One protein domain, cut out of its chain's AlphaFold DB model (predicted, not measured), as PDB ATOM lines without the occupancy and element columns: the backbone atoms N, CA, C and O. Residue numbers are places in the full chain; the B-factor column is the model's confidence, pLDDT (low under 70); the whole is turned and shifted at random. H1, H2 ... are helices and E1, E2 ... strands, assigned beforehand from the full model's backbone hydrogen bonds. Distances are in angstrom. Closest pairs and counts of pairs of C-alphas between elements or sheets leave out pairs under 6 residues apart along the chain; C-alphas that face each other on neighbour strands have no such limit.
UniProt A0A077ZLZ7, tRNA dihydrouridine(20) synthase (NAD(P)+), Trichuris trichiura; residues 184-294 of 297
ATOM      1  N   ALA A 184      34.396 -10.957 -94.891       55.45
ATOM      2  CA  ALA A 184      34.585  -9.522 -95.101       55.45
ATOM      3  C   ALA A 184      35.083  -9.175 -96.514       55.45
ATOM      4  O   ALA A 184      34.544  -8.265 -97.140       55.45
ATOM      5  N   ASP A 185      36.019  -9.955 -97.064       60.04
ATOM      6  CA  ASP A 185      36.582  -9.730 -98.407       60.04
ATOM      7  C   ASP A 185      35.563  -9.970 -99.532       60.04
ATOM      8  O   ASP A 185      35.795  -9.639-100.695       60.04
ATOM      9  N   LYS A 186      34.430 -10.591 -99.198       69.50
ATOM     10  CA  LYS A 186      33.360 -10.950-100.132       69.50
ATOM     11  C   LYS A 186      32.117 -10.090 -99.959       69.50
ATOM     12  O   LYS A 186      31.128 -10.282-100.673       69.50
ATOM     13  N   TYR A 187      32.154  -9.156 -99.017       74.89
ATOM     14  CA  TYR A 187      31.104  -8.178 -98.864       74.89
ATOM     15  C   TYR A 187      31.188  -7.108 -99.943       74.89
ATOM     16  O   TYR A 187      32.249  -6.556-100.219       74.89
ATOM     17  N   HIS A 188      30.044  -6.774-100.520       80.95
ATOM     18  CA  HIS A 188      29.915  -5.616-101.389       80.95
ATOM     19  C   HIS A 188      28.483  -5.086-101.349       80.95
ATOM     20  O   HIS A 188      27.529  -5.817-101.076       80.95
ATOM     21  N   SER A 189      28.338  -3.796-101.636       81.24
ATOM     22  CA  SER A 189      27.046  -3.132-101.774       81.24
ATOM     23  C   SER A 189      26.916  -2.592-103.191       81.24
ATOM     24  O   SER A 189      27.716  -1.762-103.617       81.24
ATOM     25  N   THR A 190      25.899  -3.047-103.914       82.37
ATOM     26  CA  THR A 190      25.571  -2.567-105.264       82.37
ATOM     27  C   THR A 190      24.088  -2.237-105.290       82.37
ATOM     28  O   THR A 190      23.284  -3.039-104.825       82.37
ATOM     29  N   ASP A 191      23.720  -1.041-105.752       84.25
ATOM     30  CA  ASP A 191      22.325  -0.575-105.816       84.25
ATOM     31  C   ASP A 191      21.538  -0.739-104.500       84.25
ATOM     32  O   ASP A 191      20.367  -1.122-104.487       84.25
ATOM     33  N   LYS A 192      22.193  -0.445-103.365       81.06
ATOM     34  CA  LYS A 192      21.653  -0.605-101.996       81.06
ATOM     35  C   LYS A 192      21.318  -2.057-101.611       81.06
ATOM     36  O   LYS A 192      20.571  -2.283-100.659       81.06
ATOM     37  N   VAL A 193      21.857  -3.038-102.336       84.80
ATOM     38  CA  VAL A 193      21.795  -4.460-101.986       84.80
ATOM     39  C   VAL A 193      23.118  -4.879-101.364       84.80
ATOM     40  O   VAL A 193      24.146  -4.970-102.036       84.80
ATOM     41  N   HIS A 194      23.065  -5.175-100.074       84.67
ATOM     42  CA  HIS A 194      24.178  -5.692 -99.298       84.67
ATOM     43  C   HIS A 194      24.332  -7.185 -99.575       84.67
ATOM     44  O   HIS A 194      23.438  -7.986 -99.285       84.67
ATOM     45  N   THR A 195      25.461  -7.560-100.165       84.55
ATOM     46  CA  THR A 195      25.749  -8.941-100.545       84.55
ATOM     47  C   THR A 195      26.924  -9.462 -99.739       84.55
ATOM     48  O   THR A 195      27.962  -8.816 -99.675       84.55
ATOM     49  N   LEU A 196      26.758 -10.643 -99.147       79.91
ATOM     50  CA  LEU A 196      27.819 -11.370 -98.453       79.91
ATOM     51  C   LEU A 196      27.780 -12.825 -98.915       79.91
ATOM     52  O   LEU A 196      26.708 -13.436 -98.984       79.91
ATOM     53  N   GLU A 197      28.929 -13.404 -99.252       75.17
ATOM     54  CA  GLU A 197      28.996 -14.853 -99.434       75.17
ATOM     55  C   GLU A 197      28.852 -15.519 -98.073       75.17
ATOM     56  O   GLU A 197      29.746 -15.417 -97.246       75.17
ATOM     57  N   VAL A 198      27.728 -16.191 -97.839       69.55
ATOM     58  CA  VAL A 198      27.479 -16.951 -96.615       69.55
ATOM     59  C   VAL A 198      27.109 -18.388 -96.986       69.55
ATOM     60  O   VAL A 198      26.180 -18.589 -97.778       69.55
ATOM     61  N   PRO A 199      27.813 -19.406 -96.455       62.15
ATOM     62  CA  PRO A 199      27.434 -20.793 -96.678       62.15
ATOM     63  C   PRO A 199      26.062 -21.070 -96.052       62.15
ATOM     64  O   PRO A 199      25.688 -20.500 -95.025       62.15
ATOM     65  N   PHE A 200      25.278 -21.942 -96.682       60.04
ATOM     66  CA  PHE A 200      23.909 -22.215 -96.248       60.04
ATOM     67  C   PHE A 200      23.863 -22.888 -94.880       60.04
ATOM     68  O   PHE A 200      24.427 -23.961 -94.676       60.04
ATOM     69  N   ILE A 201      23.074 -22.310 -93.980       58.06
ATOM     70  CA  ILE A 201      22.846 -22.841 -92.642       58.06
ATOM     71  C   ILE A 201      21.456 -23.473 -92.571       58.06
ATOM     72  O   ILE A 201      20.451 -22.851 -92.914       58.06
ATOM     73  N   ARG A 202      21.359 -24.709 -92.059       52.34
ATOM     74  CA  ARG A 202      20.065 -25.300 -91.678       52.34
ATOM     75  C   ARG A 202      19.580 -24.693 -90.370       52.34
ATOM     76  O   ARG A 202      19.742 -25.283 -89.307       52.34
ATOM     77  N   TYR A 203      18.926 -23.545 -90.456       57.15
ATOM     78  CA  TYR A 203      18.402 -22.885 -89.271       57.15
ATOM     79  C   TYR A 203      16.885 -23.101 -89.172       57.15
ATOM     80  O   TYR A 203      16.091 -22.462 -89.864       57.15
ATOM     81  N   SER A 204      16.441 -24.032 -88.324       49.53
ATOM     82  CA  SER A 204      15.009 -24.246 -88.050       49.53
ATOM     83  C   SER A 204      14.376 -23.135 -87.203       49.53
ATOM     84  O   SER A 204      13.151 -23.039 -87.185       49.53
ATOM     85  N   MET A 205      15.171 -22.269 -86.564       45.53
ATOM     86  CA  MET A 205      14.685 -21.244 -85.628       45.53
ATOM     87  C   MET A 205      14.555 -19.815 -86.212       45.53
ATOM     88  O   MET A 205      14.204 -18.898 -85.488       45.53
ATOM     89  N   LEU A 206      14.794 -19.590 -87.514       52.70
ATOM     90  CA  LEU A 206      14.676 -18.269 -88.163       52.70
ATOM     91  C   LEU A 206      13.205 -17.929 -88.426       52.70
ATOM     92  O   LEU A 206      12.893 -16.849 -88.908       52.70
ATOM     93  N   LYS A 207      12.294 -18.849 -88.075       51.03
ATOM     94  CA  LYS A 207      10.841 -18.677 -88.141       51.03
ATOM     95  C   LYS A 207      10.339 -17.420 -87.421       51.03
ATOM     96  O   LYS A 207       9.213 -17.025 -87.682       51.03
ATOM     97  N   TYR A 208      11.137 -16.832 -86.533       52.60
ATOM     98  CA  TYR A 208      10.758 -15.666 -85.737       52.60
ATOM     99  C   TYR A 208      11.240 -14.327 -86.300       52.60
ATOM    100  O   TYR A 208      10.795 -13.293 -85.815       52.60
ATOM    101  N   MET A 209      12.095 -14.310 -87.329       55.98
ATOM    102  CA  MET A 209      12.404 -13.056 -88.016       55.98
ATOM    103  C   MET A 209      11.373 -12.823 -89.118       55.98
ATOM    104  O   MET A 209      11.283 -13.605 -90.066       55.98
ATOM    105  N   GLN A 210      10.589 -11.751 -88.996       58.42
ATOM    106  CA  GLN A 210       9.754 -11.255 -90.088       58.42
ATOM    107  C   GLN A 210      10.661 -10.621 -91.149       58.42
ATOM    108  O   GLN A 210      10.917  -9.423 -91.135       58.42
ATOM    109  N   VAL A 211      11.199 -11.451 -92.038       64.83
ATOM    110  CA  VAL A 211      11.967 -11.010 -93.208       64.83
ATOM    111  C   VAL A 211      11.015 -10.946 -94.396       64.83
ATOM    112  O   VAL A 211      10.343 -11.937 -94.695       64.83
ATOM    113  N   ILE A 212      10.949  -9.806 -95.082       74.26
ATOM    114  CA  ILE A 212      10.147  -9.689 -96.302       74.26
ATOM    115  C   ILE A 212      11.005 -10.207 -97.453       74.26
ATOM    116  O   ILE A 212      12.066  -9.668 -97.747       74.26
ATOM    117  N   ILE A 213      10.582 -11.281 -98.110       76.88
ATOM    118  CA  ILE A 213      11.300 -11.805 -99.277       76.88
ATOM    119  C   ILE A 213      10.949 -10.921-100.476       76.88
ATOM    120  O   ILE A 213       9.782 -10.851-100.855       76.88
ATOM    121  N   ILE A 214      11.947 -10.267-101.074       79.22
ATOM    122  CA  ILE A 214      11.745  -9.359-102.215       79.22
ATOM    123  C   ILE A 214      11.857 -10.125-103.530       79.22
ATOM    124  O   ILE A 214      11.048  -9.949-104.435       79.22
ATOM    125  N   GLU A 215      12.878 -10.975-103.642       87.60
ATOM    126  CA  GLU A 215      13.228 -11.627-104.900       87.60
ATOM    127  C   GLU A 215      13.823 -13.014-104.649       87.60
ATOM    128  O   GLU A 215      14.461 -13.273-103.627       87.60
ATOM    129  N   THR A 216      13.616 -13.941-105.582       87.89
ATOM    130  CA  THR A 216      14.367 -15.197-105.634       87.89
ATOM    131  C   THR A 216      14.676 -15.550-107.080       87.89
ATOM    132  O   THR A 216      13.777 -15.901-107.842       87.89
ATOM    133  N   SER A 217      15.954 -15.487-107.437       89.08
ATOM    134  CA  SER A 217      16.475 -15.911-108.732       89.08
ATOM    135  C   SER A 217      16.703 -17.427-108.739       89.08
ATOM    136  O   SER A 217      17.061 -18.022-107.716       89.08
ATOM    137  N   VAL A 218      16.516 -18.060-109.900       89.06
ATOM    138  CA  VAL A 218      16.705 -19.506-110.091       89.06
ATOM    139  C   VAL A 218      17.622 -19.754-111.285       89.06
ATOM    140  O   VAL A 218      17.346 -19.269-112.378       89.06
ATOM    141  N   ALA A 219      18.688 -20.528-111.079       86.84
ATOM    142  CA  ALA A 219      19.623 -20.959-112.120       86.84
ATOM    143  C   ALA A 219      20.145 -22.364-111.786       86.84
ATOM    144  O   ALA A 219      20.429 -22.650-110.624       86.84
ATOM    145  N   ASP A 220      20.234 -23.261-112.773       86.72
ATOM    146  CA  ASP A 220      20.733 -24.640-112.609       86.72
ATOM    147  C   ASP A 220      20.099 -25.424-111.442       86.72
ATOM    148  O   ASP A 220      20.769 -26.141-110.698       86.72
ATOM    149  N   SER A 221      18.780 -25.282-111.254       84.45
ATOM    150  CA  SER A 221      18.034 -25.864-110.116       84.45
ATOM    151  C   SER A 221      18.529 -25.411-108.732       84.45
ATOM    152  O   SER A 221      18.265 -26.071-107.721       84.45
ATOM    153  N   LYS A 222      19.235 -24.279-108.672       86.18
ATOM    154  CA  LYS A 222      19.646 -23.596-107.449       86.18
ATOM    155  C   LYS A 222      18.940 -22.251-107.319       86.18
ATOM    156  O   LYS A 222      18.478 -21.670-108.296       86.18
ATOM    157  N   PHE A 223      18.868 -21.763-106.089       87.61
ATOM    158  CA  PHE A 223      18.108 -20.586-105.689       87.61
ATOM    159  C   PHE A 223      19.036 -19.559-105.049       87.61
ATOM    160  O   PHE A 223      19.916 -19.926-104.270       87.61
ATOM    161  N   MET A 224      18.803 -18.283-105.323       90.34
ATOM    162  CA  MET A 224      19.441 -17.162-104.637       90.34
ATOM    163  C   MET A 224      18.351 -16.150-104.307       90.34
ATOM    164  O   MET A 224      17.588 -15.771-105.189       90.34
ATOM    165  N   SER A 225      18.236 -15.754-103.044       89.95
ATOM    166  CA  SER A 225      17.151 -14.887-102.582       89.95
ATOM    167  C   SER A 225      17.686 -13.546-102.104       89.95
ATOM    168  O   SER A 225      18.810 -13.464-101.608       89.95
ATOM    169  N   THR A 226      16.848 -12.521-102.222       91.33
ATOM    170  CA  THR A 226      17.064 -11.192-101.652       91.33
ATOM    171  C   THR A 226      15.932 -10.899-100.673       91.33
ATOM    172  O   THR A 226      14.758 -11.108-100.998       91.33
ATOM    173  N   VAL A 227      16.267 -10.419 -99.480       88.67
ATOM    174  CA  VAL A 227      15.305 -10.072 -98.425       88.67
ATOM    175  C   VAL A 227      15.384  -8.588 -98.078       88.67
ATOM    176  O   VAL A 227      16.455  -7.995 -98.166       88.67
ATOM    177  N   ASP A 228      14.256  -8.006 -97.688       85.97
ATOM    178  CA  ASP A 228      14.146  -6.676 -97.100       85.97
ATOM    179  C   ASP A 228      14.078  -6.811 -95.581       85.97
ATOM    180  O   ASP A 228      13.282  -7.598 -95.050       85.97
ATOM    181  N   VAL A 229      14.901  -6.027 -94.892       80.12
ATOM    182  CA  VAL A 229      14.791  -5.819 -93.450       80.12
ATOM    183  C   VAL A 229      14.904  -4.326 -93.181       80.12
ATOM    184  O   VAL A 229      15.984  -3.746 -93.297       80.12
ATOM    185  N   GLY A 230      13.782  -3.698 -92.833       74.08
ATOM    186  CA  GLY A 230      13.736  -2.276 -92.484       74.08
ATOM    187  C   GLY A 230      14.106  -1.335 -93.636       74.08
ATOM    188  O   GLY A 230      14.687  -0.284 -93.383       74.08
ATOM    189  N   GLY A 231      13.819  -1.710 -94.889       78.32
ATOM    190  CA  GLY A 231      14.145  -0.933 -96.091       78.32
ATOM    191  C   GLY A 231      15.549  -1.181 -96.654       78.32
ATOM    192  O   GLY A 231      15.906  -0.612 -97.690       78.32
ATOM    193  N   PHE A 232      16.346  -2.028 -96.000       81.83
ATOM    194  CA  PHE A 232      17.644  -2.482 -96.496       81.83
ATOM    195  C   PHE A 232      17.502  -3.834 -97.186       81.83
ATOM    196  O   PHE A 232      16.823  -4.731 -96.683       81.83
ATOM    197  N   LYS A 233      18.178  -3.996 -98.327       89.70
ATOM    198  CA  LYS A 233      18.129  -5.225 -99.123       89.70
ATOM    199  C   LYS A 233      19.366  -6.077 -98.873       89.70
ATOM    200  O   LYS A 233      20.486  -5.575 -98.945       89.70
ATOM    201  N   PHE A 234      19.166  -7.372 -98.661       88.88
ATOM    202  CA  PHE A 234      20.225  -8.322 -98.327       88.88
ATOM    203  C   PHE A 234      20.164  -9.558 -99.209       88.88
ATOM    204  O   PHE A 234      19.093 -10.132 -99.392       88.88
ATOM    205  N   LYS A 235      21.312  -9.989 -99.728       90.21
ATOM    206  CA  LYS A 235      21.428 -11.131-100.643       90.21
ATOM    207  C   LYS A 235      22.621 -11.997-100.261       90.21
ATOM    208  O   LYS A 235      23.688 -11.478 -99.950       90.21
ATOM    209  N   SER A 236      22.480 -13.320-100.333       85.89
ATOM    210  CA  SER A 236      23.652 -14.197-100.232       85.89
ATOM    211  C   SER A 236      24.377 -14.287-101.572       85.89
ATOM    212  O   SER A 236      23.733 -14.507-102.592       85.89
ATOM    213  N   GLY A 237      25.710 -14.226-101.577       82.86
ATOM    214  CA  GLY A 237      26.512 -14.486-102.784       82.86
ATOM    215  C   GLY A 237      26.503 -15.954-103.247       82.86
ATOM    216  O   GLY A 237      26.979 -16.266-104.335       82.86
ATOM    217  N   CYS A 238      25.958 -16.871-102.441       79.28
ATOM    218  CA  CYS A 238      25.921 -18.303-102.732       79.28
ATOM    219  C   CYS A 238      24.584 -18.742-103.358       79.28
ATOM    220  O   CYS A 238      23.525 -18.198-103.047       79.28
ATOM    221  N   TRP A 239      24.625 -19.805-104.172       84.97
ATOM    222  CA  TRP A 239      23.451 -20.453-104.778       84.97
ATOM    223  C   TRP A 239      23.060 -21.740-104.038       84.97
ATOM    224  O   TRP A 239      23.860 -22.671-103.928       84.97
ATOM    225  N   ALA A 240      21.818 -21.826-103.560       79.30
ATOM    226  CA  ALA A 240      21.333 -22.898-102.691       79.30
ATOM    227  C   ALA A 240      20.614 -24.002-103.461       79.30
ATOM    228  O   ALA A 240      19.816 -23.719-104.344       79.30
ATOM    229  N   SER A 241      20.744 -25.260-103.042       80.14
ATOM    230  CA  SER A 241      19.957 -26.372-103.616       80.14
ATOM    231  C   SER A 241      18.465 -26.343-103.254       80.14
ATOM    232  O   SER A 241      17.673 -27.098-103.814       80.14
ATOM    233  N   LYS A 242      18.060 -25.506-102.292       80.07
ATOM    234  CA  LYS A 242      16.662 -25.335-101.881       80.07
ATOM    235  C   LYS A 242      16.353 -23.865-101.674       80.07
ATOM    236  O   LYS A 242      17.089 -23.192-100.959       80.07
ATOM    237  N   ARG A 243      15.197 -23.422-102.171       82.89
ATOM    238  CA  ARG A 243      14.680 -22.058-101.985       82.89
ATOM    239  C   ARG A 243      14.757 -21.576-100.535       82.89
ATOM    240  O   ARG A 243      15.352 -20.545-100.262       82.89
ATOM    241  N   ARG A 244      14.277 -22.389 -99.591       80.48
ATOM    242  CA  ARG A 244      14.309 -22.057 -98.158       80.48
ATOM    243  C   ARG A 244      15.717 -21.780 -97.619       80.48
ATOM    244  O   ARG A 244      15.865 -21.000 -96.692       80.48
ATOM    245  N   TYR A 245      16.748 -22.432 -98.159       79.04
ATOM    246  CA  TYR A 245      18.128 -22.171 -97.741       79.04
ATOM    247  C   TYR A 245      18.643 -20.851 -98.316       79.04
ATOM    248  O   TYR A 245      19.321 -20.125 -97.600       79.04
ATOM    249  N   ALA A 246      18.263 -20.505 -99.548       83.37
ATOM    250  CA  ALA A 246      18.577 -19.208-100.146       83.37
ATOM    251  C   ALA A 246      17.978 -18.042 -99.345       83.37
ATOM    252  O   ALA A 246      18.681 -17.093 -99.014       83.37
ATOM    253  N   GLU A 247      16.708 -18.160 -98.950       84.88
ATOM    254  CA  GLU A 247      16.015 -17.172 -98.110       84.88
ATOM    255  C   GLU A 247      16.706 -17.010 -96.744       84.88
ATOM    256  O   GLU A 247      16.923 -15.897 -96.271       84.88
ATOM    257  N   GLN A 248      17.110 -18.123 -96.124       81.64
ATOM    258  CA  GLN A 248      17.820 -18.118 -94.841       81.64
ATOM    259  C   GLN A 248      19.219 -17.508 -94.942       81.64
ATOM    260  O   GLN A 248      19.631 -16.790 -94.037       81.64
ATOM    261  N   ALA A 249      19.937 -17.776 -96.031       81.14
ATOM    262  CA  ALA A 249      21.245 -17.191 -96.281       81.14
ATOM    263  C   ALA A 249      21.146 -15.672 -96.462       81.14
ATOM    264  O   ALA A 249      21.903 -14.936 -95.843       81.14
ATOM    265  N   ALA A 250      20.161 -15.192 -97.223       87.39
ATOM    266  CA  ALA A 250      19.893 -13.764 -97.370       87.39
ATOM    267  C   ALA A 250      19.541 -13.089 -96.028       87.39
ATOM    268  O   ALA A 250      20.092 -12.041 -95.697       87.39
ATOM    269  N   ALA A 251      18.695 -13.723 -95.207       84.22
ATOM    270  CA  ALA A 251      18.375 -13.243 -93.860       84.22
ATOM    271  C   ALA A 251      19.596 -13.219 -92.930       84.22
ATOM    272  O   ALA A 251      19.721 -12.332 -92.088       84.22
ATOM    273  N   LEU A 252      20.517 -14.170 -93.092       81.24
ATOM    274  CA  LEU A 252      21.762 -14.188 -92.336       81.24
ATOM    275  C   LEU A 252      22.635 -12.974 -92.678       81.24
ATOM    276  O   LEU A 252      23.201 -12.378 -91.769       81.24
ATOM    277  N   VAL A 253      22.683 -12.550 -93.947       84.12
ATOM    278  CA  VAL A 253      23.378 -11.311 -94.345       84.12
ATOM    279  C   VAL A 253      22.798 -10.090 -93.621       84.12
ATOM    280  O   VAL A 253      23.560  -9.254 -93.144       84.12
ATOM    281  N   ALA A 254      21.473 -10.024 -93.447       82.70
ATOM    282  CA  ALA A 254      20.841  -8.976 -92.641       82.70
ATOM    283  C   ALA A 254      21.273  -9.045 -91.164       82.70
ATOM    284  O   ALA A 254      21.646  -8.036 -90.575       82.70
ATOM    285  N   ILE A 255      21.286 -10.241 -90.566       79.10
ATOM    286  CA  ILE A 255      21.743 -10.441 -89.178       79.10
ATOM    287  C   ILE A 255      23.184  -9.968 -88.990       79.10
ATOM    288  O   ILE A 255      23.489  -9.320 -87.987       79.10
ATOM    289  N   PHE A 256      24.059 -10.287 -89.944       75.34
ATOM    290  CA  PHE A 256      25.444  -9.829 -89.941       75.34
ATOM    291  C   PHE A 256      25.529  -8.310 -89.973       75.34
ATOM    292  O   PHE A 256      26.203  -7.715 -89.134       75.34
ATOM    293  N   TYR A 257      24.805  -7.703 -90.909       76.27
ATOM    294  CA  TYR A 257      24.768  -6.262 -91.093       76.27
ATOM    295  C   TYR A 257      24.300  -5.524 -89.829       76.27
ATOM    296  O   TYR A 257      24.926  -4.554 -89.413       76.27
ATOM    297  N   PHE A 258      23.254  -6.028 -89.166       74.79
ATOM    298  CA  PHE A 258      22.713  -5.444 -87.932       74.79
ATOM    299  C   PHE A 258      23.405  -5.922 -86.646       74.79
ATOM    300  O   PHE A 258      22.979  -5.556 -85.554       74.79
ATOM    301  N   ARG A 259      24.440  -6.767 -86.741       70.22
ATOM    302  CA  ARG A 259      25.112  -7.420 -85.599       70.22
ATOM    303  C   ARG A 259      24.204  -8.167 -84.625       70.22
ATOM    304  O   ARG A 259      24.596  -8.459 -83.500       70.22
ATOM    305  N   LEU A 260      23.051  -8.630 -85.085       71.84
ATOM    306  CA  LEU A 260      22.137  -9.454 -84.283       71.84
ATOM    307  C   LEU A 260      22.627 -10.903 -84.150       71.84
ATOM    308  O   LEU A 260      21.900 -11.823 -83.795       71.84
ATOM    309  N   HIS A 261      23.887 -11.126 -84.478       69.68
ATOM    310  CA  HIS A 261      24.494 -12.419 -84.671       69.68
ATOM    311  C   HIS A 261      24.733 -13.135 -83.333       69.68
ATOM    312  O   HIS A 261      24.612 -14.355 -83.260       69.68
ATOM    313  N   LYS A 262      24.911 -12.363 -82.250       68.41
ATOM    314  CA  LYS A 262      24.888 -12.836 -80.858       68.41
ATOM    315  C   LYS A 262      23.525 -13.411 -80.437       68.41
ATOM    316  O   LYS A 262      23.456 -14.150 -79.463       68.41
ATOM    317  N   MET A 263      22.443 -13.109 -81.164       66.42
ATOM    318  CA  MET A 263      21.116 -13.693 -80.917       66.42
ATOM    319  C   MET A 263      20.958 -15.090 -81.536       66.42
ATOM    320  O   MET A 263      19.962 -15.768 -81.281       66.42
ATOM    321  N   LEU A 264      21.909 -15.532 -82.369       67.40
ATOM    322  CA  LEU A 264      21.900 -16.874 -82.939       67.40
ATOM    323  C   LEU A 264      22.536 -17.857 -81.943       67.40
ATOM    324  O   LEU A 264      23.684 -17.660 -81.546       67.40
ATOM    325  N   PRO A 265      21.860 -18.958 -81.569       63.87
ATOM    326  CA  PRO A 265      22.480 -20.050 -80.840       63.87
ATOM    327  C   PRO A 265      23.695 -20.575 -81.604       63.87
ATOM    328  O   PRO A 265      23.625 -20.789 -82.812       63.87
ATOM    329  N   GLN A 266      24.791 -20.862 -80.906       61.50
ATOM    330  CA  GLN A 266      26.050 -21.292 -81.527       61.50
ATOM    331  C   GLN A 266      25.901 -22.531 -82.434       61.50
ATOM    332  O   GLN A 266      26.553 -22.623 -83.473       61.50
ATOM    333  N   ILE A 267      24.974 -23.445 -82.107       57.85
ATOM    334  CA  ILE A 267      24.632 -24.636 -82.922       57.85
ATOM    335  C   ILE A 267      24.217 -24.294 -84.356       57.85
ATOM    336  O   ILE A 267      24.181 -25.141 -85.250       57.85
ATOM    337  N   CYS A 268      23.888 -23.039 -84.589       57.43
ATOM    338  CA  CYS A 268      23.462 -22.573 -85.871       57.43
ATOM    339  C   CYS A 268      24.622 -22.176 -86.772       57.43
ATOM    340  O   CYS A 268      24.473 -22.234 -87.979       57.43
ATOM    341  N   LEU A 269      25.798 -21.868 -86.236       62.61
ATOM    342  CA  LEU A 269      26.967 -21.459 -87.017       62.61
ATOM    343  C   LEU A 269      27.963 -22.611 -87.175       62.61
ATOM    344  O   LEU A 269      29.162 -22.461 -87.013       62.61
ATOM    345  N   THR A 270      27.467 -23.798 -87.518       55.50
ATOM    346  CA  THR A 270      28.296 -25.020 -87.600       55.50
ATOM    347  C   THR A 270      29.305 -25.027 -88.749       55.50
ATOM    348  O   THR A 270      30.115 -25.947 -88.838       55.50
ATOM    349  N   VAL A 271      29.260 -24.044 -89.646       55.73
ATOM    350  CA  VAL A 271      30.076 -24.000 -90.870       55.73
ATOM    351  C   VAL A 271      30.989 -22.769 -90.923       55.73
ATOM    352  O   VAL A 271      31.770 -22.647 -91.857       55.73
ATOM    353  N   ILE A 272      30.901 -21.869 -89.936       56.70
ATOM    354  CA  ILE A 272      31.658 -20.612 -89.890       56.70
ATOM    355  C   ILE A 272      32.311 -20.512 -88.500       56.70
ATOM    356  O   ILE A 272      31.569 -20.488 -87.516       56.70
ATOM    357  N   PRO A 273      33.653 -20.475 -88.389       59.10
ATOM    358  CA  PRO A 273      34.340 -20.224 -87.125       59.10
ATOM    359  C   PRO A 273      33.817 -18.942 -86.472       59.10
ATOM    360  O   PRO A 273      33.652 -17.920 -87.140       59.10
ATOM    361  N   TRP A 274      33.530 -18.989 -85.168       60.68
ATOM    362  CA  TRP A 274      32.940 -17.852 -84.446       60.68
ATOM    363  C   TRP A 274      33.825 -16.592 -84.514       60.68
ATOM    364  O   TRP A 274      33.323 -15.478 -84.610       60.68
ATOM    365  N   GLU A 275      35.144 -16.767 -84.556       62.95
ATOM    366  CA  GLU A 275      36.117 -15.673 -84.662       62.95
ATOM    367  C   GLU A 275      36.057 -14.967 -86.031       62.95
ATOM    368  O   GLU A 275      36.057 -13.734 -86.105       62.95
ATOM    369  N   ASP A 276      35.909 -15.726 -87.124       61.46
ATOM    370  CA  ASP A 276      35.704 -15.176 -88.475       61.46
ATOM    371  C   ASP A 276      34.359 -14.450 -88.574       61.46
ATOM    372  O   ASP A 276      34.216 -13.435 -89.268       61.46
ATOM    373  N   PHE A 277      33.364 -14.979 -87.863       63.10
ATOM    374  CA  PHE A 277      32.016 -14.445 -87.779       63.10
ATOM    375  C   PHE A 277      31.989 -13.079 -87.071       63.10
ATOM    376  O   PHE A 277      31.418 -12.125 -87.607       63.10
ATOM    377  N   GLU A 278      32.675 -12.952 -85.931       63.56
ATOM    378  CA  GLU A 278      32.841 -11.681 -85.215       63.56
ATOM    379  C   GLU A 278      33.666 -10.675 -86.021       63.56
ATOM    380  O   GLU A 278      33.239  -9.532 -86.195       63.56
ATOM    381  N   THR A 279      34.802 -11.098 -86.582       66.72
ATOM    382  CA  THR A 279      35.684 -10.226 -87.377       66.72
ATOM    383  C   THR A 279      34.958  -9.663 -88.600       66.72
ATOM    384  O   THR A 279      35.028  -8.464 -88.889       66.72
ATOM    385  N   THR A 280      34.180 -10.504 -89.286       63.72
ATOM    386  CA  THR A 280      33.345 -10.074 -90.412       63.72
ATOM    387  C   THR A 280      32.295  -9.073 -89.948       63.72
ATOM    388  O   THR A 280      32.211  -7.986 -90.519       63.72
ATOM    389  N   ALA A 281      31.539  -9.375 -88.888       64.00
ATOM    390  CA  ALA A 281      30.559  -8.434 -88.354       64.00
ATOM    391  C   ALA A 281      31.211  -7.084 -87.999       64.00
ATOM    392  O   ALA A 281      30.627  -6.042 -88.290       64.00
ATOM    393  N   VAL A 282      32.439  -7.097 -87.447       65.71
ATOM    394  CA  VAL A 282      33.271  -5.907 -87.173       65.71
ATOM    395  C   VAL A 282      33.502  -5.054 -88.414       65.71
ATOM    396  O   VAL A 282      33.230  -3.853 -88.361       65.71
ATOM    397  N   SER A 283      33.909  -5.675 -89.515       63.88
ATOM    398  CA  SER A 283      34.265  -4.995 -90.766       63.88
ATOM    399  C   SER A 283      33.088  -4.416 -91.570       63.88
ATOM    400  O   SER A 283      33.279  -3.486 -92.345       63.88
ATOM    401  N   LEU A 284      31.864  -4.923 -91.380       63.24
ATOM    402  CA  LEU A 284      30.693  -4.611 -92.218       63.24
ATOM    403  C   LEU A 284      29.997  -3.271 -91.917       63.24
ATOM    404  O   LEU A 284      28.909  -3.018 -92.434       63.24
ATOM    405  N   ARG A 285      30.586  -2.424 -91.068       57.67
ATOM    406  CA  ARG A 285      29.944  -1.216 -90.537       57.67
ATOM    407  C   ARG A 285      29.472  -0.288 -91.674       57.67
ATOM    408  O   ARG A 285      30.303   0.229 -92.417       57.67
ATOM    409  N   PRO A 286      28.171   0.012 -91.785       53.63
ATOM    410  CA  PRO A 286      27.735   1.255 -92.405       53.63
ATOM    411  C   PRO A 286      28.099   2.375 -91.433       53.63
ATOM    412  O   PRO A 286      27.985   2.187 -90.221       53.63
ATOM    413  N   GLU A 287      28.503   3.543 -91.917       55.76
ATOM    414  CA  GLU A 287      28.598   4.755 -91.093       55.76
ATOM    415  C   GLU A 287      27.189   5.164 -90.618       55.76
ATOM    416  O   GLU A 287      26.572   6.091 -91.128       55.76
ATOM    417  N   CYS A 288      26.610   4.403 -89.687       47.43
ATOM    418  CA  CYS A 288      25.286   4.636 -89.143       47.43
ATOM    419  C   CYS A 288      25.427   5.234 -87.747       47.43
ATOM    420  O   CYS A 288      26.034   4.642 -86.855       47.43
ATOM    421  N   THR A 289      24.864   6.427 -87.578       50.23
ATOM    422  CA  THR A 289      24.892   7.226 -86.348       50.23
ATOM    423  C   THR A 289      23.611   7.092 -85.520       50.23
ATOM    424  O   THR A 289      23.414   7.855 -84.577       50.23
ATOM    425  N   CYS A 290      22.711   6.156 -85.849       47.42
ATOM    426  CA  CYS A 290      21.457   6.013 -85.110       47.42
ATOM    427  C   CYS A 290      21.684   5.353 -83.735       47.42
ATOM    428  O   CYS A 290      22.500   4.441 -83.583       47.42
ATOM    429  N   SER A 291      20.936   5.816 -82.730       42.11
ATOM    430  CA  SER A 291      21.053   5.391 -81.326       42.11
ATOM    431  C   SER A 291      20.910   3.878 -81.134       42.11
ATOM    432  O   SER A 291      21.670   3.285 -80.375       42.11
ATOM    433  N   GLY A 292      20.025   3.227 -81.894       47.84
ATOM    434  CA  GLY A 292      19.818   1.777 -81.812       47.84
ATOM    435  C   GLY A 292      21.017   0.934 -82.270       47.84
ATOM    436  O   GLY A 292      21.207  -0.173 -81.777       47.84
ATOM    437  N   CYS A 293      21.862   1.451 -83.169       46.61
ATOM    438  CA  CYS A 293      23.090   0.767 -83.590       46.61
ATOM    439  C   CYS A 293      24.251   0.953 -82.599       46.61
ATOM    440  O   CYS A 293      25.226   0.207 -82.671       46.61
ATOM    441  N   LEU A 294      24.161   1.933 -81.692       44.48
ATOM    442  CA  LEU A 294      25.159   2.201 -80.653       44.48
ATOM    443  C   LEU A 294      24.877   1.421 -79.358       44.48
ATOM    444  O   LEU A 294      25.817   1.062 -78.660       44.48
TER     445      LEU A 294
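AT A GLANCE: This is residues 184 to 294 of the 297 residues of the protein "tRNA dihydrouridine(20) synthase (NAD(P)+)" of Trichuris trichiura (UniProt A0A077ZLZ7). A strongly twisted, curled sheet of five strands covers one side of the long helix H1, and the unnamed link of residues 197 to 211 swings round the helix's other side. Beyond the last residues of H1 come H2 and H3, and the small H4 lies far out at the end of the printed part. The 111 printed residues hold five named strands, then four named helices; the mixed sheet runs E1 E2 E5 E4 E3, and the class is mixed, helices and strands. The whole is compact, with a radius of gyration of the C-alphas of 13.2 A and spans of 41 by 32 by 29 A.

HOW THE PARTS SIT: Start at E1, residues 188 to 190, and E2, residues 193 to 196, an antiparallel hairpin with N 188 and O 195 3.0 A apart. E3, residues 212 to 219, E4, residues 222 to 229, and E5, residues 232 to 236, form a meander, each strand the antiparallel neighbour of the one before: find N 217 and O 224, and N 227 and O 234, each 2.8 A apart. E5 is parallel to E2, with N 194 and O 233 2.8 A apart. H1, residues 243 to 257, is on one face of the sheet, making two layers, at a height of 6.8 A; its closest C-alphas to E5 are those of Ala 250 and Lys 235, 4.5 A. H3, residues 274 to 283, and H1 only just touch, only at their ends, with 3 pairs of C-alphas within 8 A; the closest are Phe 256 and Ala 281, 5.5 A. H2, residues 260 to 263, is close to H1 but not clearly touching, with the C-alphas of Ile 255 and His 261 5.6 A apart. H4, residues 291 to 294, is apart from H1, H2 and H3. In H1 and H3 every O i to N i+4 pair is within hydrogen-bond range; H2 and H4 are too short for one.

IN THESE COORDINATES: Find C-alpha 188 at (29.915, -5.616, -101.389), where E1 begins. E3 spans 21.6 A and E4 23.1 A; H1 runs 21.7 A from C-alpha 243 at (14.680, -22.058, -101.985), and H3 14.4 A. H4 ends at C-alpha 294, (25.159, 2.201, -80.653).

THE WHOLE: The C-alphas farthest apart, of Asp 220 and Ser 291, are 43.4 A apart. The printed part has no cut, and the link from E2 to E3 is long. Mean pLDDT of the printed part is 71.4; residues 184 to 186, 198 to 211 and 261 to 294 are under 70.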